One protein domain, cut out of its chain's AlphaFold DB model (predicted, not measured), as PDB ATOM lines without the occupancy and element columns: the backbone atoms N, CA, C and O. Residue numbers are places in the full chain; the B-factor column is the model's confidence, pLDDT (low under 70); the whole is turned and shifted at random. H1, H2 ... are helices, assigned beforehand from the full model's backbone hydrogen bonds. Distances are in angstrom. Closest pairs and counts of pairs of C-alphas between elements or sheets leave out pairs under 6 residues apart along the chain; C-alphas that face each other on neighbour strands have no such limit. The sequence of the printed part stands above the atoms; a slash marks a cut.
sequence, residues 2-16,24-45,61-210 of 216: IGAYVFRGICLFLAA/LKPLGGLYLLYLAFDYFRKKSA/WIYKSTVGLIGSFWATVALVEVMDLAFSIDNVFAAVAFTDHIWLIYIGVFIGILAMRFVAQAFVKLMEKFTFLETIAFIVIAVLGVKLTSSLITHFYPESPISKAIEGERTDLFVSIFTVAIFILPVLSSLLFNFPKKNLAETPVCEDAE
ATOM      1  N   ILE A   2     154.107 146.007 124.715       57.53
ATOM      2  CA  ILE A   2     155.308 145.855 125.581       57.53
ATOM      3  C   ILE A   2     155.069 144.924 126.790       57.53
ATOM      4  O   ILE A   2     155.887 144.050 127.058       57.53
ATOM      5  N   GLY A   3     153.928 145.052 127.477       57.84
ATOM      6  CA  GLY A   3     153.629 144.244 128.667       57.84
ATOM      7  C   GLY A   3     153.584 142.729 128.426       57.84
ATOM      8  O   GLY A   3     154.016 141.980 129.290       57.84
ATOM      9  N   ALA A   4     153.141 142.270 127.248       60.50
ATOM     10  CA  ALA A   4     153.065 140.841 126.935       60.50
ATOM     11  C   ALA A   4     154.458 140.236 126.672       60.50
ATOM     12  O   ALA A   4     154.765 139.164 127.190       60.50
ATOM     13  N   TYR A   5     155.329 140.950 125.942       62.34
ATOM     14  CA  TYR A   5     156.725 140.542 125.708       62.34
ATOM     15  C   TYR A   5     157.526 140.480 127.010       62.34
ATOM     16  O   TYR A   5     158.252 139.517 127.247       62.34
ATOM     17  N   VAL A   6     157.346 141.477 127.880       70.81
ATOM     18  CA  VAL A   6     157.989 141.523 129.201       70.81
ATOM     19  C   VAL A   6     157.452 140.414 130.107       70.81
ATOM     20  O   VAL A   6     158.239 139.702 130.726       70.81
ATOM     21  N   PHE A   7     156.131 140.208 130.141       70.75
ATOM     22  CA  PHE A   7     155.507 139.148 130.933       70.75
ATOM     23  C   PHE A   7     155.998 137.765 130.515       70.75
ATOM     24  O   PHE A   7     156.321 136.958 131.379       70.75
ATOM     25  N   ARG A   8     156.145 137.499 129.212       66.50
ATOM     26  CA  ARG A   8     156.669 136.210 128.763       66.50
ATOM     27  C   ARG A   8     158.175 136.065 128.926       66.50
ATOM     28  O   ARG A   8     158.609 134.980 129.275       66.50
ATOM     29  N   GLY A   9     158.962 137.129 128.772       72.19
ATOM     30  CA  GLY A   9     160.380 137.099 129.154       72.19
ATOM     31  C   GLY A   9     160.550 136.695 130.624       72.19
ATOM     32  O   GLY A   9     161.358 135.828 130.947       72.19
ATOM     33  N   ILE A  10     159.700 137.240 131.499       80.44
ATOM     34  CA  ILE A  10     159.628 136.859 132.913       80.44
ATOM     35  C   ILE A  10     159.098 135.427 133.076       80.44
ATOM     36  O   ILE A  10     159.692 134.662 133.824       80.44
ATOM     37  N   CYS A  11     158.034 135.017 132.380       70.56
ATOM     38  CA  CYS A  11     157.498 133.654 132.471       70.56
ATOM     39  C   CYS A  11     158.453 132.591 131.929       70.56
ATOM     40  O   CYS A  11     158.510 131.517 132.509       70.56
ATOM     41  N   LEU A  12     159.214 132.857 130.867       77.38
ATOM     42  CA  LEU A  12     160.202 131.933 130.313       77.38
ATOM     43  C   LEU A  12     161.413 131.835 131.238       77.38
ATOM     44  O   LEU A  12     161.893 130.735 131.501       77.38
ATOM     45  N   PHE A  13     161.850 132.958 131.814       81.94
ATOM     46  CA  PHE A  13     162.853 132.953 132.876       81.94
ATOM     47  C   PHE A  13     162.370 132.172 134.109       81.94
ATOM     48  O   PHE A  13     163.088 131.307 134.608       81.94
ATOM     49  N   LEU A  14     161.137 132.412 134.567       82.31
ATOM     50  CA  LEU A  14     160.515 131.679 135.669       82.31
ATOM     51  C   LEU A  14     160.327 130.200 135.335       82.31
ATOM     52  O   LEU A  14     160.576 129.380 136.202       82.31
ATOM     53  N   ALA A  15     159.939 129.839 134.112       78.81
ATOM     54  CA  ALA A  15     159.799 128.455 133.666       78.81
ATOM     55  C   ALA A  15     161.162 127.755 133.625       78.81
ATOM     56  O   ALA A  15     161.303 126.662 134.167       78.81
ATOM     57  N   ALA A  16     162.189 128.405 133.069       81.12
ATOM     58  CA  ALA A  16     163.562 127.906 133.081       81.12
ATOM     59  C   ALA A  16     164.098 127.747 134.512       81.12
ATOM     60  O   ALA A  16     164.829 126.799 134.804       81.12
ATOM     61  N   LEU A  24     159.314 119.898 141.461       83.94
ATOM     62  CA  LEU A  24     158.179 120.450 140.736       83.94
ATOM     63  C   LEU A  24     157.696 119.507 139.627       83.94
ATOM     64  O   LEU A  24     156.493 119.365 139.427       83.94
ATOM     65  N   LYS A  25     158.624 118.834 138.929       82.94
ATOM     66  CA  LYS A  25     158.305 117.860 137.871       82.94
ATOM     67  C   LYS A  25     157.355 116.759 138.363       82.94
ATOM     68  O   LYS A  25     156.292 116.591 137.764       82.94
ATOM     69  N   PRO A  26     157.661 116.045 139.459       86.06
ATOM     70  CA  PRO A  26     156.779 115.000 139.944       86.06
ATOM     71  C   PRO A  26     155.544 115.515 140.676       86.06
ATOM     72  O   PRO A  26     154.514 114.849 140.624       86.06
ATOM     73  N   LEU A  27     155.588 116.705 141.288       88.31
ATOM     74  CA  LEU A  27     154.370 117.338 141.802       88.31
ATOM     75  C   LEU A  27     153.385 117.632 140.656       88.31
ATOM     76  O   LEU A  27     152.197 117.328 140.761       88.31
ATOM     77  N   GLY A  28     153.886 118.169 139.542       87.31
ATOM     78  CA  GLY A  28     153.101 118.370 138.326       87.31
ATOM     79  C   GLY A  28     152.575 117.054 137.752       87.31
ATOM     80  O   GLY A  28     151.411 116.976 137.369       87.31
ATOM     81  N   GLY A  29     153.390 115.996 137.755       88.94
ATOM     82  CA  GLY A  29     152.969 114.653 137.346       88.94
ATOM     83  C   GLY A  29     151.825 114.088 138.193       88.94
ATOM     84  O   GLY A  29     150.831 113.615 137.640       88.94
ATOM     85  N   LEU A  30     151.921 114.203 139.520       90.50
ATOM     86  CA  LEU A  30     150.866 113.790 140.451       90.50
ATOM     87  C   LEU A  30     149.569 114.563 140.214       90.50
ATOM     88  O   LEU A  30     148.492 113.971 140.227       90.50
ATOM     89  N   TYR A  31     149.668 115.868 139.954       91.44
ATOM     90  CA  TYR A  31     148.508 116.692 139.628       91.44
ATOM     91  C   TYR A  31     147.808 116.223 138.341       91.44
ATOM     92  O   TYR A  31     146.583 116.108 138.314       91.44
ATOM     93  N   LEU A  32     148.563 115.895 137.287       90.06
ATOM     94  CA  LEU A  32     147.990 115.367 136.042       90.06
ATOM     95  C   LEU A  32     147.324 114.000 136.245       90.06
ATOM     96  O   LEU A  32     146.258 113.749 135.685       90.06
ATOM     97  N   LEU A  33     147.920 113.132 137.067       90.44
ATOM     98  CA  LEU A  33     147.320 111.845 137.429       90.44
ATOM     99  C   LEU A  33     146.024 112.019 138.216       90.44
ATOM    100  O   LEU A  33     145.044 111.340 137.920       90.44
ATOM    101  N   TYR A  34     146.009 112.938 139.183       91.62
ATOM    102  CA  TYR A  34     144.802 113.285 139.924       91.62
ATOM    103  C   TYR A  34     143.691 113.750 138.979       91.62
ATOM    104  O   TYR A  34     142.575 113.247 139.070       91.62
ATOM    105  N   LEU A  35     144.006 114.638 138.031       88.31
ATOM    106  CA  LEU A  35     143.037 115.151 137.064       88.31
ATOM    107  C   LEU A  35     142.465 114.039 136.169       88.31
ATOM    108  O   LEU A  35     141.255 113.967 135.965       88.31
ATOM    109  N   ALA A  36     143.321 113.150 135.658       90.12
ATOM    110  CA  ALA A  36     142.866 112.023 134.851       90.12
ATOM    111  C   ALA A  36     142.004 111.049 135.670       90.12
ATOM    112  O   ALA A  36     140.962 110.597 135.197       90.12
ATOM    113  N   PHE A  37     142.404 110.750 136.909       89.25
ATOM    114  CA  PHE A  37     141.641 109.871 137.790       89.25
ATOM    115  C   PHE A  37     140.281 110.467 138.166       89.25
ATOM    116  O   PHE A  37     139.284 109.747 138.137       89.25
ATOM    117  N   ASP A  38     140.223 111.766 138.473       88.12
ATOM    118  CA  ASP A  38     138.972 112.476 138.752       88.12
ATOM    119  C   ASP A  38     138.018 112.398 137.558       88.12
ATOM    120  O   ASP A  38     136.865 111.999 137.722       88.12
ATOM    121  N   TYR A  39     138.519 112.649 136.344       87.44
ATOM    122  CA  TYR A  39     137.731 112.523 135.121       87.44
ATOM    123  C   TYR A  39     137.158 111.111 134.934       87.44
ATOM    124  O   TYR A  39     135.953 110.954 134.737       87.44
ATOM    125  N   PHE A  40     137.983 110.064 135.041       85.88
ATOM    126  CA  PHE A  40     137.505 108.685 134.888       85.88
ATOM    127  C   PHE A  40     136.528 108.275 135.994       85.88
ATOM    128  O   PHE A  40     135.532 107.606 135.719       85.88
ATOM    129  N   ARG A  41     136.770 108.711 137.234       86.25
ATOM    130  CA  ARG A  41     135.882 108.450 138.369       86.25
ATOM    131  C   ARG A  41     134.526 109.130 138.185       86.25
ATOM    132  O   ARG A  41     133.502 108.477 138.383       86.25
ATOM    133  N   LYS A  42     134.506 110.402 137.779       81.75
ATOM    134  CA  LYS A  42     133.274 111.139 137.467       81.75
ATOM    135  C   LYS A  42     132.546 110.519 136.286       81.75
ATOM    136  O   LYS A  42     131.347 110.299 136.373       81.75
ATOM    137  N   LYS A  43     133.259 110.127 135.232       76.69
ATOM    138  CA  LYS A  43     132.675 109.460 134.063       76.69
ATOM    139  C   LYS A  43     132.009 108.123 134.401       76.69
ATOM    140  O   LYS A  43     130.942 107.839 133.872       76.69
ATOM    141  N   SER A  44     132.589 107.328 135.303       67.12
ATOM    142  CA  SER A  44     131.954 106.097 135.802       67.12
ATOM    143  C   SER A  44     130.795 106.350 136.772       67.12
ATOM    144  O   SER A  44     129.889 105.525 136.842       67.12
ATOM    145  N   ALA A  45     130.794 107.471 137.500       67.00
ATOM    146  CA  ALA A  45     129.669 107.887 138.342       67.00
ATOM    147  C   ALA A  45     128.506 108.493 137.525       67.00
ATOM    148  O   ALA A  45     127.351 108.386 137.922       67.00
ATOM    149  N   TRP A  61     139.256 135.815 140.765       44.12
ATOM    150  CA  TRP A  61     138.699 137.135 141.124       44.12
ATOM    151  C   TRP A  61     138.796 138.178 139.984       44.12
ATOM    152  O   TRP A  61     137.937 139.045 139.836       44.12
ATOM    153  N   ILE A  62     139.784 138.000 139.104       52.03
ATOM    154  CA  ILE A  62     140.030 138.772 137.882       52.03
ATOM    155  C   ILE A  62     138.909 138.579 136.838       52.03
ATOM    156  O   ILE A  62     138.456 139.551 136.239       52.03
ATOM    157  N   TYR A  63     138.395 137.358 136.648       53.97
ATOM    158  CA  TYR A  63     137.292 137.066 135.721       53.97
ATOM    159  C   TYR A  63     135.996 137.730 136.204       53.97
ATOM    160  O   TYR A  63     135.366 138.465 135.453       53.97
ATOM    161  N   LYS A  64     135.665 137.614 137.496       55.84
ATOM    162  CA  LYS A  64     134.449 138.211 138.081       55.84
ATOM    163  C   LYS A  64     134.422 139.745 137.990       55.84
ATOM    164  O   LYS A  64     133.360 140.320 137.770       55.84
ATOM    165  N   SER A  65     135.582 140.398 138.114       53.53
ATOM    166  CA  SER A  65     135.690 141.862 138.035       53.53
ATOM    167  C   SER A  65     135.719 142.403 136.597       53.53
ATOM    168  O   SER A  65     135.328 143.546 136.377       53.53
ATOM    169  N   THR A  66     136.143 141.597 135.615       52.69
ATOM    170  CA  THR A  66     136.214 142.007 134.195       52.69
ATOM    171  C   THR A  66     134.929 141.645 133.433       52.69
ATOM    172  O   THR A  66     134.448 142.419 132.605       52.69
ATOM    173  N   VAL A  67     134.309 140.509 133.767       52.28
ATOM    174  CA  VAL A  67     133.057 140.011 133.165       52.28
ATOM    175  C   VAL A  67     131.857 140.901 133.498       52.28
ATOM    176  O   VAL A  67     130.971 141.049 132.661       52.28
ATOM    177  N   GLY A  68     131.857 141.571 134.659       55.47
ATOM    178  CA  GLY A  68     130.795 142.509 135.045       55.47
ATOM    179  C   GLY A  68     130.727 143.802 134.218       55.47
ATOM    180  O   GLY A  68     129.695 144.464 134.241       55.47
ATOM    181  N   LEU A  69     131.790 144.166 133.484       55.66
ATOM    182  CA  LEU A  69     131.867 145.412 132.697       55.66
ATOM    183  C   LEU A  69     131.905 145.192 131.174       55.66
ATOM    184  O   LEU A  69     131.515 146.085 130.429       55.66
ATOM    185  N   ILE A  70     132.389 144.036 130.707       61.16
ATOM    186  CA  ILE A  70     132.717 143.782 129.287       61.16
ATOM    187  C   ILE A  70     131.899 142.616 128.680       61.16
ATOM    188  O   ILE A  70     131.851 142.454 127.462       61.16
ATOM    189  N   GLY A  71     131.164 141.858 129.503       72.56
ATOM    190  CA  GLY A  71     130.366 140.708 129.075       72.56
ATOM    191  C   GLY A  71     131.210 139.443 128.881       72.56
ATOM    192  O   GLY A  71     132.370 139.502 128.466       72.56
ATOM    193  N   SER A  72     130.627 138.277 129.181       72.94
ATOM    194  CA  SER A  72     131.336 136.986 129.175       72.94
ATOM    195  C   SER A  72     132.018 136.677 127.837       72.94
ATOM    196  O   SER A  72     133.119 136.142 127.822       72.94
ATOM    197  N   PHE A  73     131.425 137.083 126.709       72.94
ATOM    198  CA  PHE A  73     131.992 136.857 125.376       72.94
ATOM    199  C   PHE A  73     133.339 137.565 125.168       72.94
ATOM    200  O   PHE A  73     134.330 136.935 124.803       72.94
ATOM    201  N   TRP A  74     133.405 138.871 125.437       79.69
ATOM    202  CA  TRP A  74     134.628 139.652 125.248       79.69
ATOM    203  C   TRP A  74     135.699 139.305 126.282       79.69
ATOM    204  O   TRP A  74     136.885 139.347 125.959       79.69
ATOM    205  N   ALA A  75     135.297 138.913 127.495       77.19
ATOM    206  CA  ALA A  75     136.219 138.412 128.510       77.19
ATOM    207  C   ALA A  75     136.885 137.097 128.071       77.19
ATOM    208  O   ALA A  75     138.106 136.972 128.168       77.19
ATOM    209  N   THR A  76     136.115 136.151 127.525       75.94
ATOM    210  CA  THR A  76     136.653 134.891 126.992       75.94
ATOM    211  C   THR A  76     137.553 135.129 125.782       75.94
ATOM    212  O   THR A  76     138.656 134.590 125.734       75.94
ATOM    213  N   VAL A  77     137.153 135.990 124.838       75.19
ATOM    214  CA  VAL A  77     137.989 136.342 123.674       75.19
ATOM    215  C   VAL A  77     139.296 137.006 124.109       75.19
ATOM    216  O   VAL A  77     140.355 136.639 123.609       75.19
ATOM    217  N   ALA A  78     139.247 137.939 125.062       79.00
ATOM    218  CA  ALA A  78     140.443 138.588 125.587       79.00
ATOM    219  C   ALA A  78     141.371 137.594 126.299       79.00
ATOM    220  O   ALA A  78     142.585 137.678 126.141       79.00
ATOM    221  N   LEU A  79     140.821 136.637 127.052       78.94
ATOM    222  CA  LEU A  79     141.611 135.613 127.735       78.94
ATOM    223  C   LEU A  79     142.312 134.683 126.736       78.94
ATOM    224  O   LEU A  79     143.507 134.425 126.889       78.94
ATOM    225  N   VAL A  80     141.598 134.232 125.701       74.75
ATOM    226  CA  VAL A  80     142.164 133.398 124.628       74.75
ATOM    227  C   VAL A  80     143.239 134.164 123.854       74.75
ATOM    228  O   VAL A  80     144.338 133.652 123.685       74.75
ATOM    229  N   GLU A  81     142.982 135.417 123.475       75.06
ATOM    230  CA  GLU A  81     143.960 136.254 122.765       75.06
ATOM    231  C   GLU A  81     145.218 136.507 123.614       75.06
ATOM    232  O   GLU A  81     146.337 136.468 123.109       75.06
ATOM    233  N   VAL A  82     145.063 136.723 124.925       79.19
ATOM    234  CA  VAL A  82     146.203 136.871 125.840       79.19
ATOM    235  C   VAL A  82     147.000 135.569 125.942       79.19
ATOM    236  O   VAL A  82     148.230 135.638 125.947       79.19
ATOM    237  N   MET A  83     146.345 134.403 125.992       79.25
ATOM    238  CA  MET A  83     147.034 133.107 125.966       79.25
ATOM    239  C   MET A  83     147.782 132.883 124.651       79.25
ATOM    240  O   MET A  83     148.947 132.489 124.693       79.25
ATOM    241  N   ASP A  84     147.166 133.189 123.512       77.25
ATOM    242  CA  ASP A  84     147.777 133.015 122.194       77.25
ATOM    243  C   ASP A  84     148.957 133.979 122.003       77.25
ATOM    244  O   ASP A  84     150.039 133.546 121.610       77.25
ATOM    245  N   LEU A  85     148.843 135.253 122.399       75.44
ATOM    246  CA  LEU A  85     149.972 136.198 122.421       75.44
ATOM    247  C   LEU A  85     151.093 135.703 123.345       75.44
ATOM    248  O   LEU A  85     152.276 135.704 122.976       75.44
ATOM    249  N   ALA A  86     150.723 135.218 124.530       77.75
ATOM    250  CA  ALA A  86     151.637 134.597 125.472       77.75
ATOM    251  C   ALA A  86     152.146 133.227 125.015       77.75
ATOM    252  O   ALA A  86     153.048 132.745 125.681       77.75
ATOM    253  N   PHE A  87     151.672 132.643 123.900       69.88
ATOM    254  CA  PHE A  87     152.239 131.456 123.235       69.88
ATOM    255  C   PHE A  87     152.985 131.777 121.918       69.88
ATOM    256  O   PHE A  87     154.020 131.175 121.623       69.88
ATOM    257  N   SER A  88     152.690 132.887 121.249       75.88
ATOM    258  CA  SER A  88     153.400 133.309 120.031       75.88
ATOM    259  C   SER A  88     154.737 134.026 120.253       75.88
ATOM    260  O   SER A  88     155.637 133.853 119.447       75.88
ATOM    261  N   ILE A  89     154.928 134.766 121.347       74.81
ATOM    262  CA  ILE A  89     156.217 135.400 121.714       74.81
ATOM    263  C   ILE A  89     157.444 134.446 121.763       74.81
ATOM    264  O   ILE A  89     158.495 134.845 121.280       74.81
ATOM    265  N   ASP A  90     157.370 133.204 122.258       76.81
ATOM    266  CA  ASP A  90     158.529 132.283 122.219       76.81
ATOM    267  C   ASP A  90     158.835 131.867 120.778       76.81
ATOM    268  O   ASP A  90     159.999 131.777 120.396       76.81
ATOM    269  N   ASN A  91     157.799 131.703 119.947       78.75
ATOM    270  CA  ASN A  91     157.972 131.474 118.515       78.75
ATOM    271  C   ASN A  91     158.572 132.714 117.820       78.75
ATOM    272  O   ASN A  91     159.384 132.550 116.912       78.75
ATOM    273  N   VAL A  92     158.249 133.943 118.269       75.62
ATOM    274  CA  VAL A  92     158.923 135.188 117.835       75.62
ATOM    275  C   VAL A  92     160.410 135.118 118.184       75.62
ATOM    276  O   VAL A  92     161.238 135.334 117.308       75.62
ATOM    277  N   PHE A  93     160.764 134.814 119.437       76.56
ATOM    278  CA  PHE A  93     162.162 134.751 119.881       76.56
ATOM    279  C   PHE A  93     162.960 133.682 119.133       76.56
ATOM    280  O   PHE A  93     164.095 133.945 118.738       76.56
ATOM    281  N   ALA A  94     162.363 132.515 118.877       79.06
ATOM    282  CA  ALA A  94     162.967 131.492 118.033       79.06
ATOM    283  C   ALA A  94     163.207 132.026 116.612       79.06
ATOM    284  O   ALA A  94     164.314 131.910 116.099       79.06
ATOM    285  N   ALA A  95     162.215 132.676 115.995       78.06
ATOM    286  CA  ALA A  95     162.362 133.254 114.661       78.06
ATOM    287  C   ALA A  95     163.438 134.354 114.605       78.06
ATOM    288  O   ALA A  95     164.255 134.340 113.689       78.06
ATOM    289  N   VAL A  96     163.497 135.248 115.601       77.19
ATOM    290  CA  VAL A  96     164.550 136.276 115.737       77.19
ATOM    291  C   VAL A  96     165.935 135.634 115.867       77.19
ATOM    292  O   VAL A  96     166.898 136.150 115.317       77.19
ATOM    293  N   ALA A  97     166.052 134.493 116.555       83.00
ATOM    294  CA  ALA A  97     167.320 133.773 116.675       83.00
ATOM    295  C   ALA A  97     167.780 133.115 115.358       83.00
ATOM    296  O   ALA A  97     168.963 132.813 115.211       83.00
ATOM    297  N   PHE A  98     166.865 132.884 114.408       80.56
ATOM    298  CA  PHE A  98     167.160 132.278 113.105       80.56
ATOM    299  C   PHE A  98     167.279 133.293 111.958       80.56
ATOM    300  O   PHE A  98     167.910 132.984 110.948       80.56
ATOM    301  N   THR A  99     166.672 134.479 112.064       81.44
ATOM    302  CA  THR A  99     166.730 135.509 111.021       81.44
ATOM    303  C   THR A  99     166.646 136.924 111.591       81.44
ATOM    304  O   THR A  99     165.773 137.231 112.398       81.44
ATOM    305  N   ASP A 100     167.498 137.820 111.090       81.75
ATOM    306  CA  ASP A 100     167.478 139.247 111.437       81.75
ATOM    307  C   ASP A 100     166.427 140.047 110.634       81.75
ATOM    308  O   ASP A 100     166.209 141.242 110.860       81.75
ATOM    309  N   HIS A 101     165.746 139.414 109.670       85.69
ATOM    310  CA  HIS A 101     164.757 140.078 108.824       85.69
ATOM    311  C   HIS A 101     163.419 140.255 109.551       85.69
ATOM    312  O   HIS A 101     162.521 139.416 109.464       85.69
ATOM    313  N   ILE A 102     163.245 141.411 110.193       79.88
ATOM    314  CA  ILE A 102     162.067 141.742 111.013       79.88
ATOM    315  C   ILE A 102     160.710 141.542 110.304       79.88
ATOM    316  O   ILE A 102     159.728 141.151 110.929       79.88
ATOM    317  N   TRP A 103     160.653 141.743 108.982       85.75
ATOM    318  CA  TRP A 103     159.446 141.522 108.176       85.75
ATOM    319  C   TRP A 103     159.011 140.051 108.122       85.75
ATOM    320  O   TRP A 103     157.815 139.770 108.193       85.75
ATOM    321  N   LEU A 104     159.961 139.111 108.046       83.50
ATOM    322  CA  LEU A 104     159.657 137.675 108.080       83.50
ATOM    323  C   LEU A 104     159.103 137.264 109.448       83.50
ATOM    324  O   LEU A 104     158.195 136.440 109.530       83.50
ATOM    325  N   ILE A 105     159.606 137.893 110.508       81.81
ATOM    326  CA  ILE A 105     159.188 137.645 111.889       81.81
ATOM    327  C   ILE A 105     157.743 138.105 112.092       81.81
ATOM    328  O   ILE A 105     156.921 137.328 112.574       81.81
ATOM    329  N   TYR A 106     157.388 139.322 111.665       81.44
ATOM    330  CA  TYR A 106     156.009 139.811 111.777       81.44
ATOM    331  C   TYR A 106     155.008 138.934 111.022       81.44
ATOM    332  O   TYR A 106     153.963 138.591 111.574       81.44
ATOM    333  N   ILE A 107     155.334 138.534 109.791       87.31
ATOM    334  CA  ILE A 107     154.465 137.673 108.980       87.31
ATOM    335  C   ILE A 107     154.333 136.281 109.612       87.31
ATOM    336  O   ILE A 107     153.217 135.781 109.746       87.31
ATOM    337  N   GLY A 108     155.437 135.668 110.049       82.94
ATOM    338  CA  GLY A 108     155.417 134.340 110.669       82.94
ATOM    339  C   GLY A 108     154.606 134.302 111.964       82.94
ATOM    340  O   GLY A 108     153.849 133.364 112.201       82.94
ATOM    341  N   VAL A 109     154.700 135.353 112.775       78.31
ATOM    342  CA  VAL A 109     153.975 135.464 114.047       78.31
ATOM    343  C   VAL A 109     152.492 135.720 113.805       78.31
ATOM    344  O   VAL A 109     151.655 135.080 114.436       78.31
ATOM    345  N   PHE A 110     152.157 136.593 112.852       82.19
ATOM    346  CA  PHE A 110     150.774 136.852 112.461       82.19
ATOM    347  C   PHE A 110     150.088 135.595 111.906       82.19
ATOM    348  O   PHE A 110     148.995 135.237 112.345       82.19
ATOM    349  N   ILE A 111     150.755 134.877 110.995       87.00
ATOM    350  CA  ILE A 111     150.262 133.598 110.464       87.00
ATOM    351  C   ILE A 111     150.168 132.552 111.580       87.00
ATOM    352  O   ILE A 111     149.187 131.817 111.630       87.00
ATOM    353  N   GLY A 112     151.143 132.498 112.492       83.75
ATOM    354  CA  GLY A 112     151.157 131.563 113.615       83.75
ATOM    355  C   GLY A 112     149.970 131.738 114.565       83.75
ATOM    356  O   GLY A 112     149.322 130.749 114.902       83.75
ATOM    357  N   ILE A 113     149.649 132.982 114.945       80.56
ATOM    358  CA  ILE A 113     148.477 133.299 115.784       80.56
ATOM    359  C   ILE A 113     147.188 132.892 115.065       80.56
ATOM    360  O   ILE A 113     146.361 132.171 115.625       80.56
ATOM    361  N   LEU A 114     147.025 133.299 113.798       83.00
ATOM    362  CA  LEU A 114     145.836 132.948 113.019       83.00
ATOM    363  C   LEU A 114     145.677 131.430 112.886       83.00
ATOM    364  O   LEU A 114     144.601 130.901 113.160       83.00
ATOM    365  N   ALA A 115     146.740 130.719 112.511       86.44
ATOM    366  CA  ALA A 115     146.721 129.270 112.344       86.44
ATOM    367  C   ALA A 115     146.375 128.549 113.655       86.44
ATOM    368  O   ALA A 115     145.510 127.673 113.644       86.44
ATOM    369  N   MET A 116     146.982 128.940 114.782       84.12
ATOM    370  CA  MET A 116     146.672 128.372 116.099       84.12
ATOM    371  C   MET A 116     145.190 128.530 116.441       84.12
ATOM    372  O   MET A 116     144.547 127.558 116.841       84.12
ATOM    373  N   ARG A 117     144.621 129.713 116.190       80.88
ATOM    374  CA  ARG A 117     143.208 129.992 116.450       80.88
ATOM    375  C   ARG A 117     142.271 129.168 115.565       80.88
ATOM    376  O   ARG A 117     141.296 128.613 116.069       80.88
ATOM    377  N   PHE A 118     142.567 129.035 114.271       84.38
ATOM    378  CA  PHE A 118     141.778 128.182 113.371       84.38
ATOM    379  C   PHE A 118     141.851 126.705 113.775       84.38
ATOM    380  O   PHE A 118     140.824 126.024 113.789       84.38
ATOM    381  N   VAL A 119     143.035 126.217 114.152       86.50
ATOM    382  CA  VAL A 119     143.230 124.833 114.604       86.50
ATOM    383  C   VAL A 119     142.508 124.578 115.926       86.50
ATOM    384  O   VAL A 119     141.822 123.567 116.040       86.50
ATOM    385  N   ALA A 120     142.588 125.492 116.895       81.81
ATOM    386  CA  ALA A 120     141.885 125.367 118.171       81.81
ATOM    387  C   ALA A 120     140.362 125.328 117.975       81.81
ATOM    388  O   ALA A 120     139.696 124.449 118.515       81.81
ATOM    389  N   GLN A 121     139.808 126.211 117.135       80.88
ATOM    390  CA  GLN A 121     138.379 126.191 116.803       80.88
ATOM    391  C   GLN A 121     137.961 124.901 116.089       80.88
ATOM    392  O   GLN A 121     136.904 124.344 116.384       80.88
ATOM    393  N   ALA A 122     138.783 124.408 115.158       82.81
ATOM    394  CA  ALA A 122     138.537 123.132 114.495       82.81
ATOM    395  C   ALA A 122     138.594 121.963 115.489       82.81
ATOM    396  O   ALA A 122     137.766 121.060 115.410       82.81
ATOM    397  N   PHE A 123     139.526 121.999 116.443       82.12
ATOM    398  CA  PHE A 123     139.680 120.984 117.478       82.12
ATOM    399  C   PHE A 123     138.503 120.967 118.459       82.12
ATOM    400  O   PHE A 123     137.998 119.892 118.767       82.12
ATOM    401  N   VAL A 124     138.000 122.132 118.880       80.62
ATOM    402  CA  VAL A 124     136.793 122.235 119.721       80.62
ATOM    403  C   VAL A 124     135.588 121.621 119.010       80.62
ATOM    404  O   VAL A 124     134.975 120.699 119.542       80.62
ATOM    405  N   LYS A 125     135.326 122.014 117.757       79.69
ATOM    406  CA  LYS A 125     134.250 121.413 116.946       79.69
ATOM    407  C   LYS A 125     134.436 119.908 116.736       79.69
ATOM    408  O   LYS A 125     133.465 119.165 116.607       79.69
ATOM    409  N   LEU A 126     135.684 119.445 116.655       80.88
ATOM    410  CA  LEU A 126     136.000 118.026 116.528       80.88
ATOM    411  C   LEU A 126     135.682 117.267 117.823       80.88
ATOM    412  O   LEU A 126     135.137 116.171 117.741       80.88
ATOM    413  N   MET A 127     135.974 117.840 118.993       78.00
ATOM    414  CA  MET A 127     135.628 117.252 120.293       78.00
ATOM    415  C   MET A 127     134.115 117.224 120.529       78.00
ATOM    416  O   MET A 127     133.605 116.187 120.942       78.00
ATOM    417  N   GLU A 128     133.396 118.299 120.187       78.56
ATOM    418  CA  GLU A 128     131.922 118.343 120.233       78.56
ATOM    419  C   GLU A 128     131.302 117.238 119.366       78.56
ATOM    420  O   GLU A 128     130.354 116.562 119.759       78.56
ATOM    421  N   LYS A 129     131.872 117.003 118.177       76.88
ATOM    422  CA  LYS A 129     131.407 115.961 117.255       76.88
ATOM    423  C   LYS A 129     131.816 114.544 117.676       76.88
ATOM    424  O   LYS A 129     131.137 113.582 117.314       76.88
ATOM    425  N   PHE A 130     132.937 114.398 118.379       78.38
ATOM    426  CA  PHE A 130     133.518 113.112 118.750       78.38
ATOM    427  C   PHE A 130     133.871 113.072 120.241       78.38
ATOM    428  O   PHE A 130     135.021 113.246 120.638       78.38
ATOM    429  N   THR A 131     132.893 112.715 121.068       73.12
ATOM    430  CA  THR A 131     133.021 112.606 122.536       73.12
ATOM    431  C   THR A 131     134.078 111.594 123.010       73.12
ATOM    432  O   THR A 131     134.563 111.648 124.141       73.12
ATOM    433  N   PHE A 132     134.511 110.666 122.151       79.12
ATOM    434  CA  PHE A 132     135.604 109.753 122.485       79.12
ATOM    435  C   PHE A 132     136.985 110.445 122.497       79.12
ATOM    436  O   PHE A 132     137.871 109.979 123.217       79.12
ATOM    437  N   LEU A 133     137.168 111.570 121.780       79.62
ATOM    438  CA  LEU A 133     138.423 112.348 121.776       79.62
ATOM    439  C   LEU A 133     138.743 112.914 123.154       79.62
ATOM    440  O   LEU A 133     139.908 112.940 123.541       79.62
ATOM    441  N   GLU A 134     137.725 113.309 123.913       81.31
ATOM    442  CA  GLU A 134     137.887 113.778 125.288       81.31
ATOM    443  C   GLU A 134     138.520 112.686 126.162       81.31
ATOM    444  O   GLU A 134     139.500 112.911 126.867       81.31
ATOM    445  N   THR A 135     138.019 111.452 126.050       84.25
ATOM    446  CA  THR A 135     138.582 110.302 126.779       84.25
ATOM    447  C   THR A 135     140.036 110.062 126.393       84.25
ATOM    448  O   THR A 135     140.873 109.845 127.265       84.25
ATOM    449  N   ILE A 136     140.356 110.146 125.099       85.81
ATOM    450  CA  ILE A 136     141.729 110.008 124.603       85.81
ATOM    451  C   ILE A 136     142.628 111.114 125.170       85.81
ATOM    452  O   ILE A 136     143.740 110.819 125.608       85.81
ATOM    453  N   ALA A 137     142.155 112.361 125.225       86.50
ATOM    454  CA  ALA A 137     142.909 113.472 125.798       86.50
ATOM    455  C   ALA A 137     143.266 113.209 127.271       86.50
ATOM    456  O   ALA A 137     144.425 113.371 127.657       86.50
ATOM    457  N   PHE A 138     142.325 112.705 128.075       88.50
ATOM    458  CA  PHE A 138     142.598 112.327 129.466       88.50
ATOM    459  C   PHE A 138     143.512 111.100 129.607       88.50
ATOM    460  O   PHE A 138     144.314 111.054 130.539       88.50
ATOM    461  N   ILE A 139     143.478 110.142 128.672       88.44
ATOM    462  CA  ILE A 139     144.462 109.042 128.618       88.44
ATOM    463  C   ILE A 139     145.865 109.597 128.361       88.44
ATOM    464  O   ILE A 139     146.812 109.217 129.048       88.44
ATOM    465  N   VAL A 140     146.016 110.523 127.410       88.12
ATOM    466  CA  VAL A 140     147.304 111.174 127.126       88.12
ATOM    467  C   VAL A 140     147.790 111.959 128.348       88.12
ATOM    468  O   VAL A 140     148.955 111.829 128.726       88.12
ATOM    469  N   ILE A 141     146.904 112.700 129.018       89.12
ATOM    470  CA  ILE A 141     147.210 113.398 130.278       89.12
ATOM    471  C   ILE A 141     147.689 112.410 131.349       89.12
ATOM    472  O   ILE A 141     148.681 112.688 132.022       89.12
ATOM    473  N   ALA A 142     147.054 111.242 131.473       88.62
ATOM    474  CA  ALA A 142     147.483 110.205 132.406       88.62
ATOM    475  C   ALA A 142     148.884 109.676 132.067       88.62
ATOM    476  O   ALA A 142     149.736 109.602 132.950       88.62
ATOM    477  N   VAL A 143     149.161 109.366 130.795       86.88
ATOM    478  CA  VAL A 143     150.484 108.899 130.334       86.88
ATOM    479  C   VAL A 143     151.569 109.941 130.627       86.88
ATOM    480  O   VAL A 143     152.639 109.595 131.134       86.88
ATOM    481  N   LEU A 144     151.289 111.224 130.379       88.69
ATOM    482  CA  LEU A 144     152.195 112.325 130.719       88.69
ATOM    483  C   LEU A 144     152.378 112.467 132.237       88.69
ATOM    484  O   LEU A 144     153.502 112.661 132.702       88.69
ATOM    485  N   GLY A 145     151.304 112.314 133.013       88.31
ATOM    486  CA  GLY A 145     151.338 112.315 134.474       88.31
ATOM    487  C   GLY A 145     152.202 111.189 135.043       88.31
ATOM    488  O   GLY A 145     153.038 111.443 135.913       88.31
ATOM    489  N   VAL A 146     152.082 109.967 134.509       87.19
ATOM    490  CA  VAL A 146     152.951 108.831 134.864       87.19
ATOM    491  C   VAL A 146     154.405 109.150 134.528       87.19
ATOM    492  O   VAL A 146     155.270 108.993 135.388       87.19
ATOM    493  N   LYS A 147     154.685 109.646 133.315       84.00
ATOM    494  CA  LYS A 147     156.047 109.997 132.886       84.00
ATOM    495  C   LYS A 147     156.685 111.041 133.807       84.00
ATOM    496  O   LYS A 147     157.818 110.864 134.248       84.00
ATOM    497  N   LEU A 148     155.954 112.102 134.146       84.31
ATOM    498  CA  LEU A 148     156.453 113.168 135.016       84.31
ATOM    499  C   LEU A 148     156.592 112.729 136.479       84.31
ATOM    500  O   LEU A 148     157.566 113.096 137.132       84.31
ATOM    501  N   THR A 149     155.675 111.907 136.992       83.38
ATOM    502  CA  THR A 149     155.770 111.349 138.354       83.38
ATOM    503  C   THR A 149     156.925 110.357 138.465       83.38
ATOM    504  O   THR A 149     157.614 110.310 139.482       83.38
ATOM    505  N   SER A 150     157.198 109.603 137.399       73.88
ATOM    506  CA  SER A 150     158.320 108.668 137.342       73.88
ATOM    507  C   SER A 150     159.684 109.363 137.441       73.88
ATOM    508  O   SER A 150     160.611 108.787 138.005       73.88
ATOM    509  N   SER A 151     159.780 110.640 137.049       68.50
ATOM    510  CA  SER A 151     160.962 111.479 137.298       68.50
ATOM    511  C   SER A 151     161.293 111.656 138.795       68.50
ATOM    512  O   SER A 151     162.407 112.054 139.123       68.50
ATOM    513  N   LEU A 152     160.366 111.362 139.724       67.56
ATOM    514  CA  LEU A 152     160.657 111.311 141.168       67.56
ATOM    515  C   LEU A 152     161.486 110.071 141.527       67.56
ATOM    516  O   LEU A 152     162.392 110.138 142.356       67.56
ATOM    517  N   ILE A 153     161.178 108.936 140.894       60.94
ATOM    518  CA  ILE A 153     161.824 107.642 141.148       60.94
ATOM    519  C   ILE A 153     163.269 107.668 140.637       60.94
ATOM    520  O   ILE A 153     164.151 107.123 141.299       60.94
ATOM    521  N   THR A 154     163.530 108.364 139.524       58.28
ATOM    522  CA  THR A 154     164.887 108.529 138.973       58.28
ATOM    523  C   THR A 154     165.798 109.362 139.880       58.28
ATOM    524  O   THR A 154     166.992 109.087 139.972       58.28
ATOM    525  N   HIS A 155     165.240 110.316 140.637       59.31
ATOM    526  CA  HIS A 155     166.007 111.126 141.590       59.31
ATOM    527  C   HIS A 155     166.332 110.388 142.901       59.31
ATOM    528  O   HIS A 155     167.421 110.556 143.443       59.31
ATOM    529  N   PHE A 156     165.411 109.560 143.411       59.50
ATOM    530  CA  PHE A 156     165.617 108.805 144.657       59.50
ATOM    531  C   PHE A 156     166.347 107.461 144.466       59.50
ATOM    532  O   PHE A 156     166.995 107.000 145.404       59.50
ATOM    533  N   TYR A 157     166.285 106.841 143.281       53.59
ATOM    534  CA  TYR A 157     166.960 105.571 142.961       53.59
ATOM    535  C   TYR A 157     167.728 105.634 141.620       53.59
ATOM    536  O   TYR A 157     167.337 104.979 140.648       53.59
ATOM    537  N   PRO A 158     168.848 106.381 141.556       54.91
ATOM    538  CA  PRO A 158     169.582 106.643 140.309       54.91
ATOM    539  C   PRO A 158     170.289 105.421 139.679       54.91
ATOM    540  O   PRO A 158     170.586 105.438 138.488       54.91
ATOM    541  N   GLU A 159     170.524 104.337 140.430       49.78
ATOM    542  CA  GLU A 159     171.242 103.126 139.963       49.78
ATOM    543  C   GLU A 159     170.316 101.971 139.518       49.78
ATOM    544  O   GLU A 159     170.768 100.866 139.215       49.78
ATOM    545  N   SER A 160     168.998 102.192 139.458       55.78
ATOM    546  CA  SER A 160     168.061 101.176 138.965       55.78
ATOM    547  C   SER A 160     168.040 101.132 137.426       55.78
ATOM    548  O   SER A 160     167.934 102.187 136.790       55.78
ATOM    549  N   PRO A 161     168.036  99.944 136.783       59.59
ATOM    550  CA  PRO A 161     167.878  99.811 135.327       59.59
ATOM    551  C   PRO A 161     166.575 100.439 134.796       59.59
ATOM    552  O   PRO A 161     166.489 100.776 133.617       59.59
ATOM    553  N   ILE A 162     165.591 100.669 135.671       56.38
ATOM    554  CA  ILE A 162     164.335 101.366 135.369       56.38
ATOM    555  C   ILE A 162     164.579 102.867 135.130       56.38
ATOM    556  O   ILE A 162     163.940 103.454 134.267       56.38
ATOM    557  N   SER A 163     165.550 103.484 135.812       55.25
ATOM    558  CA  SER A 163     165.873 104.909 135.644       55.25
ATOM    559  C   SER A 163     166.476 105.197 134.267       55.25
ATOM    560  O   SER A 163     166.011 106.080 133.551       55.25
ATOM    561  N   LYS A 164     167.445 104.375 133.835       58.38
ATOM    562  CA  LYS A 164     168.045 104.461 132.489       58.38
ATOM    563  C   LYS A 164     167.065 104.086 131.375       58.38
ATOM    564  O   LYS A 164     167.179 104.602 130.268       58.38
ATOM    565  N   ALA A 165     166.101 103.208 131.659       60.38
ATOM    566  CA  ALA A 165     165.038 102.874 130.720       60.38
ATOM    567  C   ALA A 165     163.992 103.993 130.585       60.38
ATOM    568  O   ALA A 165     163.401 104.119 129.521       60.38
ATOM    569  N   ILE A 166     163.759 104.815 131.613       62.06
ATOM    570  CA  ILE A 166     162.735 105.875 131.590       62.06
ATOM    571  C   ILE A 166     163.284 107.214 131.076       62.06
ATOM    572  O   ILE A 166     162.583 107.894 130.332       62.06
ATOM    573  N   GLU A 167     164.535 107.565 131.386       62.50
ATOM    574  CA  GLU A 167     165.204 108.784 130.881       62.50
ATOM    575  C   GLU A 167     165.953 108.578 129.553       62.50
ATOM    576  O   GLU A 167     166.585 109.498 129.035       62.50
ATOM    577  N   GLY A 168     165.907 107.373 128.982       67.38
ATOM    578  CA  GLY A 168     166.543 107.096 127.699       67.38
ATOM    579  C   GLY A 168     165.904 107.893 126.557       67.38
ATOM    580  O   GLY A 168     164.685 107.917 126.406       67.38
ATOM    581  N   GLU A 169     166.729 108.451 125.672       71.12
ATOM    582  CA  GLU A 169     166.298 109.175 124.461       71.12
ATOM    583  C   GLU A 169     165.347 108.336 123.577       71.12
ATOM    584  O   GLU A 169     164.390 108.836 122.986       71.12
ATOM    585  N   ARG A 170     165.549 107.009 123.567       74.00
ATOM    586  CA  ARG A 170     164.661 106.020 122.928       74.00
ATOM    587  C   ARG A 170     163.251 106.017 123.524       74.00
ATOM    588  O   ARG A 170     162.286 105.840 122.787       74.00
ATOM    589  N   THR A 171     163.134 106.185 124.836       72.12
ATOM    590  CA  THR A 171     161.863 106.172 125.569       72.12
ATOM    591  C   THR A 171     161.119 107.478 125.383       72.12
ATOM    592  O   THR A 171     159.910 107.458 125.175       72.12
ATOM    593  N   ASP A 172     161.825 108.607 125.343       78.94
ATOM    594  CA  ASP A 172     161.221 109.892 124.987       78.94
ATOM    595  C   ASP A 172     160.643 109.878 123.572       78.94
ATOM    596  O   ASP A 172     159.491 110.273 123.368       78.94
ATOM    597  N   LEU A 173     161.404 109.344 122.616       82.94
ATOM    598  CA  LEU A 173     160.950 109.166 121.243       82.94
ATOM    599  C   LEU A 173     159.768 108.189 121.169       82.94
ATOM    600  O   LEU A 173     158.779 108.480 120.496       82.94
ATOM    601  N   PHE A 174     159.819 107.071 121.894       85.12
ATOM    602  CA  PHE A 174     158.726 106.100 121.923       85.12
ATOM    603  C   PHE A 174     157.451 106.685 122.533       85.12
ATOM    604  O   PHE A 174     156.383 106.545 121.947       85.12
ATOM    605  N   VAL A 175     157.542 107.388 123.666       80.38
ATOM    606  CA  VAL A 175     156.386 108.039 124.299       80.38
ATOM    607  C   VAL A 175     155.811 109.120 123.388       80.38
ATOM    608  O   VAL A 175     154.590 109.227 123.279       80.38
ATOM    609  N   SER A 176     156.653 109.892 122.700       85.00
ATOM    610  CA  SER A 176     156.197 110.888 121.725       85.00
ATOM    611  C   SER A 176     155.431 110.233 120.570       85.00
ATOM    612  O   SER A 176     154.276 110.573 120.320       85.00
ATOM    613  N   ILE A 177     156.005 109.206 119.933       87.44
ATOM    614  CA  ILE A 177     155.332 108.466 118.852       87.44
ATOM    615  C   ILE A 177     154.037 107.825 119.351       87.44
ATOM    616  O   ILE A 177     153.014 107.897 118.677       87.44
ATOM    617  N   PHE A 178     154.061 107.220 120.535       86.69
ATOM    618  CA  PHE A 178     152.914 106.541 121.122       86.69
ATOM    619  C   PHE A 178     151.772 107.504 121.460       86.69
ATOM    620  O   PHE A 178     150.624 107.232 121.119       86.69
ATOM    621  N   THR A 179     152.068 108.645 122.086       84.12
ATOM    622  CA  THR A 179     151.058 109.668 122.412       84.12
ATOM    623  C   THR A 179     150.443 110.269 121.152       84.12
ATOM    624  O   THR A 179     149.220 110.395 121.071       84.12
ATOM    625  N   VAL A 180     151.260 110.550 120.132       85.75
ATOM    626  CA  VAL A 180     150.780 111.007 118.822       85.75
ATOM    627  C   VAL A 180     149.929 109.932 118.145       85.75
ATOM    628  O   VAL A 180     148.856 110.239 117.637       85.75
ATOM    629  N   ALA A 181     150.351 108.667 118.168       85.38
ATOM    630  CA  ALA A 181     149.604 107.565 117.568       85.38
ATOM    631  C   ALA A 181     148.248 107.348 118.253       85.38
ATOM    632  O   ALA A 181     147.240 107.216 117.562       85.38
ATOM    633  N   ILE A 182     148.198 107.376 119.588       83.44
ATOM    634  CA  ILE A 182     146.952 107.280 120.365       83.44
ATOM    635  C   ILE A 182     145.970 108.393 120.000       83.44
ATOM    636  O   ILE A 182     144.764 108.162 119.985       83.44
ATOM    637  N   PHE A 183     146.468 109.589 119.702       79.81
ATOM    638  CA  PHE A 183     145.626 110.721 119.339       79.81
ATOM    639  C   PHE A 183     145.192 110.684 117.867       79.81
ATOM    640  O   PHE A 183     144.025 110.903 117.551       79.81
ATOM    641  N   ILE A 184     146.114 110.374 116.952       81.50
ATOM    642  CA  ILE A 184     145.894 110.466 115.504       81.50
ATOM    643  C   ILE A 184     145.191 109.228 114.936       81.50
ATOM    644  O   ILE A 184     144.332 109.381 114.067       81.50
ATOM    645  N   LEU A 185     145.507 108.012 115.399       81.38
ATOM    646  CA  LEU A 185     144.912 106.782 114.854       81.38
ATOM    647  C   LEU A 185     143.383 106.763 114.977       81.38
ATOM    648  O   LEU A 185     142.728 106.479 113.975       81.38
ATOM    649  N   PRO A 186     142.780 107.103 116.130       74.25
ATOM    650  CA  PRO A 186     141.327 107.100 116.271       74.25
ATOM    651  C   PRO A 186     140.662 108.217 115.463       74.25
ATOM    652  O   PRO A 186     139.588 108.010 114.906       74.25
ATOM    653  N   VAL A 187     141.312 109.378 115.343       75.44
ATOM    654  CA  VAL A 187     140.816 110.501 114.533       75.44
ATOM    655  C   VAL A 187     140.836 110.147 113.044       75.44
ATOM    656  O   VAL A 187     139.826 110.324 112.367       75.44
ATOM    657  N   LEU A 188     141.937 109.585 112.533       79.00
ATOM    658  CA  LEU A 188     142.045 109.126 111.143       79.00
ATOM    659  C   LEU A 188     141.111 107.950 110.853       79.00
ATOM    660  O   LEU A 188     140.437 107.946 109.826       79.00
ATOM    661  N   SER A 189     141.041 106.970 111.757       71.38
ATOM    662  CA  SER A 189     140.140 105.823 111.632       71.38
ATOM    663  C   SER A 189     138.678 106.276 111.622       71.38
ATOM    664  O   SER A 189     137.906 105.844 110.769       71.38
ATOM    665  N   SER A 190     138.318 107.248 112.456       67.81
ATOM    666  CA  SER A 190     136.977 107.825 112.459       67.81
ATOM    667  C   SER A 190     136.685 108.694 111.228       67.81
ATOM    668  O   SER A 190     135.532 108.741 110.800       67.81
ATOM    669  N   LEU A 191     137.680 109.382 110.655       71.94
ATOM    670  CA  LEU A 191     137.518 110.206 109.448       71.94
ATOM    671  C   LEU A 191     137.390 109.346 108.178       71.94
ATOM    672  O   LEU A 191     136.614 109.685 107.288       71.94
ATOM    673  N   LEU A 192     138.140 108.242 108.105       71.94
ATOM    674  CA  LEU A 192     138.240 107.379 106.924       71.94
ATOM    675  C   LEU A 192     137.244 106.206 106.944       71.94
ATOM    676  O   LEU A 192     136.748 105.813 105.893       71.94
ATOM    677  N   PHE A 193     136.929 105.661 108.124       65.19
ATOM    678  CA  PHE A 193     136.105 104.453 108.285       65.19
ATOM    679  C   PHE A 193     134.840 104.651 109.138       65.19
ATOM    680  O   PHE A 193     134.084 103.699 109.321       65.19
ATOM    681  N   ASN A 194     134.571 105.864 109.649       61.44
ATOM    682  CA  ASN A 194     133.379 106.197 110.454       61.44
ATOM    683  C   ASN A 194     133.142 105.220 111.642       61.44
ATOM    684  O   ASN A 194     132.012 105.025 112.098       61.44
ATOM    685  N   PHE A 195     134.231 104.621 112.133       50.56
ATOM    686  CA  PHE A 195     134.339 103.753 113.303       50.56
ATOM    687  C   PHE A 195     135.463 104.324 114.181       50.56
ATOM    688  O   PHE A 195     136.553 104.543 113.651       50.56
ATOM    689  N   PRO A 196     135.254 104.576 115.488       52.38
ATOM    690  CA  PRO A 196     134.081 104.266 116.320       52.38
ATOM    691  C   PRO A 196     132.842 105.143 116.031       52.38
ATOM    692  O   PRO A 196     132.961 106.269 115.551       52.38
ATOM    693  N   LYS A 197     131.638 104.599 116.291       51.97
ATOM    694  CA  LYS A 197     130.342 105.259 116.033       51.97
ATOM    695  C   LYS A 197     130.289 106.640 116.696       51.97
ATOM    696  O   LYS A 197     130.648 106.789 117.860       51.97
ATOM    697  N   LYS A 198     129.760 107.619 115.952       51.41
ATOM    698  CA  LYS A 198     129.304 108.911 116.475       51.41
ATOM    699  C   LYS A 198     128.289 108.611 117.578       51.41
ATOM    700  O   LYS A 198     127.158 108.256 117.265       51.41
ATOM    701  N   ASN A 199     128.676 108.710 118.843       47.97
ATOM    702  CA  ASN A 199     127.678 108.932 119.877       47.97
ATOM    703  C   ASN A 199     127.258 110.384 119.669       47.97
ATOM    704  O   ASN A 199     127.943 111.293 120.139       47.97
ATOM    705  N   LEU A 200     126.235 110.590 118.831       47.19
ATOM    706  CA  LEU A 200     125.519 111.855 118.823       47.19
ATOM    707  C   LEU A 200     125.103 112.076 120.275       47.19
ATOM    708  O   LEU A 200     124.469 111.201 120.859       47.19
ATOM    709  N   ALA A 201     125.496 113.201 120.865       44.22
ATOM    710  CA  ALA A 201     124.712 113.727 121.965       44.22
ATOM    711  C   ALA A 201     123.294 113.857 121.398       44.22
ATOM    712  O   ALA A 201     123.087 114.612 120.445       44.22
ATOM    713  N   GLU A 202     122.372 113.013 121.855       45.06
ATOM    714  CA  GLU A 202     120.966 113.152 121.509       45.06
ATOM    715  C   GLU A 202     120.555 114.540 121.991       45.06
ATOM    716  O   GLU A 202     120.506 114.818 123.185       45.06
ATOM    717  N   THR A 203     120.390 115.465 121.050       44.78
ATOM    718  CA  THR A 203     119.810 116.773 121.323       44.78
ATOM    719  C   THR A 203     118.393 116.537 121.848       44.78
ATOM    720  O   THR A 203     117.575 116.039 121.073       44.78
ATOM    721  N   PRO A 204     118.061 116.936 123.090       51.53
ATOM    722  CA  PRO A 204     116.714 116.766 123.650       51.53
ATOM    723  C   PRO A 204     115.638 117.574 122.896       51.53
ATOM    724  O   PRO A 204     114.450 117.398 123.110       51.53
ATOM    725  N   VAL A 205     116.045 118.442 121.966       53.66
ATOM    726  CA  VAL A 205     115.166 119.367 121.236       53.66
ATOM    727  C   VAL A 205     114.233 118.660 120.240       53.66
ATOM    728  O   VAL A 205     113.223 119.237 119.846       53.66
ATOM    729  N   CYS A 206     114.544 117.432 119.807       48.50
ATOM    730  CA  CYS A 206     113.720 116.740 118.810       48.50
ATOM    731  C   CYS A 206     112.514 116.001 119.414       48.50
ATOM    732  O   CYS A 206     111.503 115.885 118.732       48.50
ATOM    733  N   GLU A 207     112.587 115.549 120.669       49.28
ATOM    734  CA  GLU A 207     111.497 114.791 121.309       49.28
ATOM    735  C   GLU A 207     110.357 115.721 121.765       49.28
ATOM    736  O   GLU A 207     109.180 115.423 121.559       49.28
ATOM    737  N   ASP A 208     110.698 116.929 122.232       51.53
ATOM    738  CA  ASP A 208     109.720 117.964 122.599       51.53
ATOM    739  C   ASP A 208     108.941 118.524 121.390       51.53
ATOM    740  O   ASP A 208     107.847 119.069 121.544       51.53
ATOM    741  N   ALA A 209     109.491 118.408 120.175       53.91
ATOM    742  CA  ALA A 209     108.838 118.870 118.949       53.91
ATOM    743  C   ALA A 209     107.834 117.847 118.381       53.91
ATOM    744  O   ALA A 209     106.919 118.234 117.651       53.91
ATOM    745  N   GLU A 210     107.977 116.564 118.717       55.75
ATOM    746  CA  GLU A 210     107.081 115.496 118.261       55.75
ATOM    747  C   GLU A 210     105.833 115.390 119.163       55.75
ATOM    748  O   GLU A 210     104.717 115.283 118.651       55.75
TER     749      GLU A 210
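Overview. This is residues 2 to 16, 24 to 45 and 61 to 210 of the 216 residues of the protein "DUF475 domain-containing protein" of Pedobacter sp (UniProt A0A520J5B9). Two groups of helices stand apart with an open space between them, and the longest helix, H5, slants from one to the other. In one group H2, H6 and H8 lie side by side as a layer, H6 in the middle, with short H7 near one end; in the other, H4 meets H1, H3 and H5. Residues 202 to 210, with H9, stick out as a tail, and without residues 156 to 161 and this tail the body spans 45 by 45 by 39 A. The printed part has 187 residues, nine named helices, H1 to H9 in chain order, and no named strand; its class is all helix. It is loose, with a radius of gyration of the C-alphas of 21.2 A and spans of 66 by 48 by 40 A.

Along the chain. H5, residues 102 to 129, is 40.5 A long, from C-alpha 102 at (162.067, 141.742, 111.013) to C-alpha 129 at (131.407, 115.961, 117.255). H4, residues 72 to 98, is 39.5 A long, with a kink of 26 degrees near residue 88. H6, residues 132 to 156, is 37.3 A long; H8, residues 169 to 193, is 34.6 A long, with a kink of 29 degrees near residue 184. H2, residues 24 to 45, measures 31.2 A and H1, residues 2 to 16, 21.1 A. The shorter helices are H3, residues 61 to 70, H7, residues 161 to 166, and H9, residues 204 to 210, which ends at C-alpha 210 at (107.081, 115.496, 118.261).

Arrangement. H5 touches H4, whose residues 84 to 96 alone take part, at a steep tilt of 46 degrees, opposite ways; the closest C-alphas, of Ala 95 and Ile 105, are 6.1 A apart. H1, with residues 4 to 8 alone, touches H4; the closest C-alphas, of Arg 8 and Ala 86, are 6.2 A apart. H3 and H4 only just touch, with 3 pairs of C-alphas within 8 A, the closest Val 67 and Ala 75 at 5.9 A. H5 and H6 are close but not clearly touching, their closest C-alphas, of Met 127 and Leu 133, 5.8 A apart. H6 touches H2 along 38 pairs of C-alphas within 8 A, the closest Gly 29 and Gly 145 at 4.0 A, opposite ways at 35.2 degrees, only just a steep tilt. H6 touches H8 at a shallow tilt of 6 degrees, opposite ways; the closest C-alphas, of Val 140 and Thr 179, are 6.2 A apart. H6 and H7 form a helical hairpin, closest at the C-alphas of Thr 154 and Ser 163, 5.0 A apart. H9 touches no helix, and H4 and H6 are apart. Every O i to N i+4 pair is within hydrogen-bond range in H1, H2, H5 and H7, against 4 of 6 in H3, 21 of 23 in H4, 18 of 21 in H6, 19 of 21 in H8 and 0 of 3 in H9, where 1 of 4 O i to N i+3 pairs is within range.

Size, cuts and confidence. The C-alphas farthest apart, of Glu 159 and Glu 210, are 68.9 A apart. Residues 17 to 23 and 46 to 60 are cut out, with C-alpha gaps of 12.0 A and 30.7 A. Of the links printed whole, none is long. The mean pLDDT of the printed part is 74.1; residues under 70 include 61 to 70, 151 to 168 and 193 to 210.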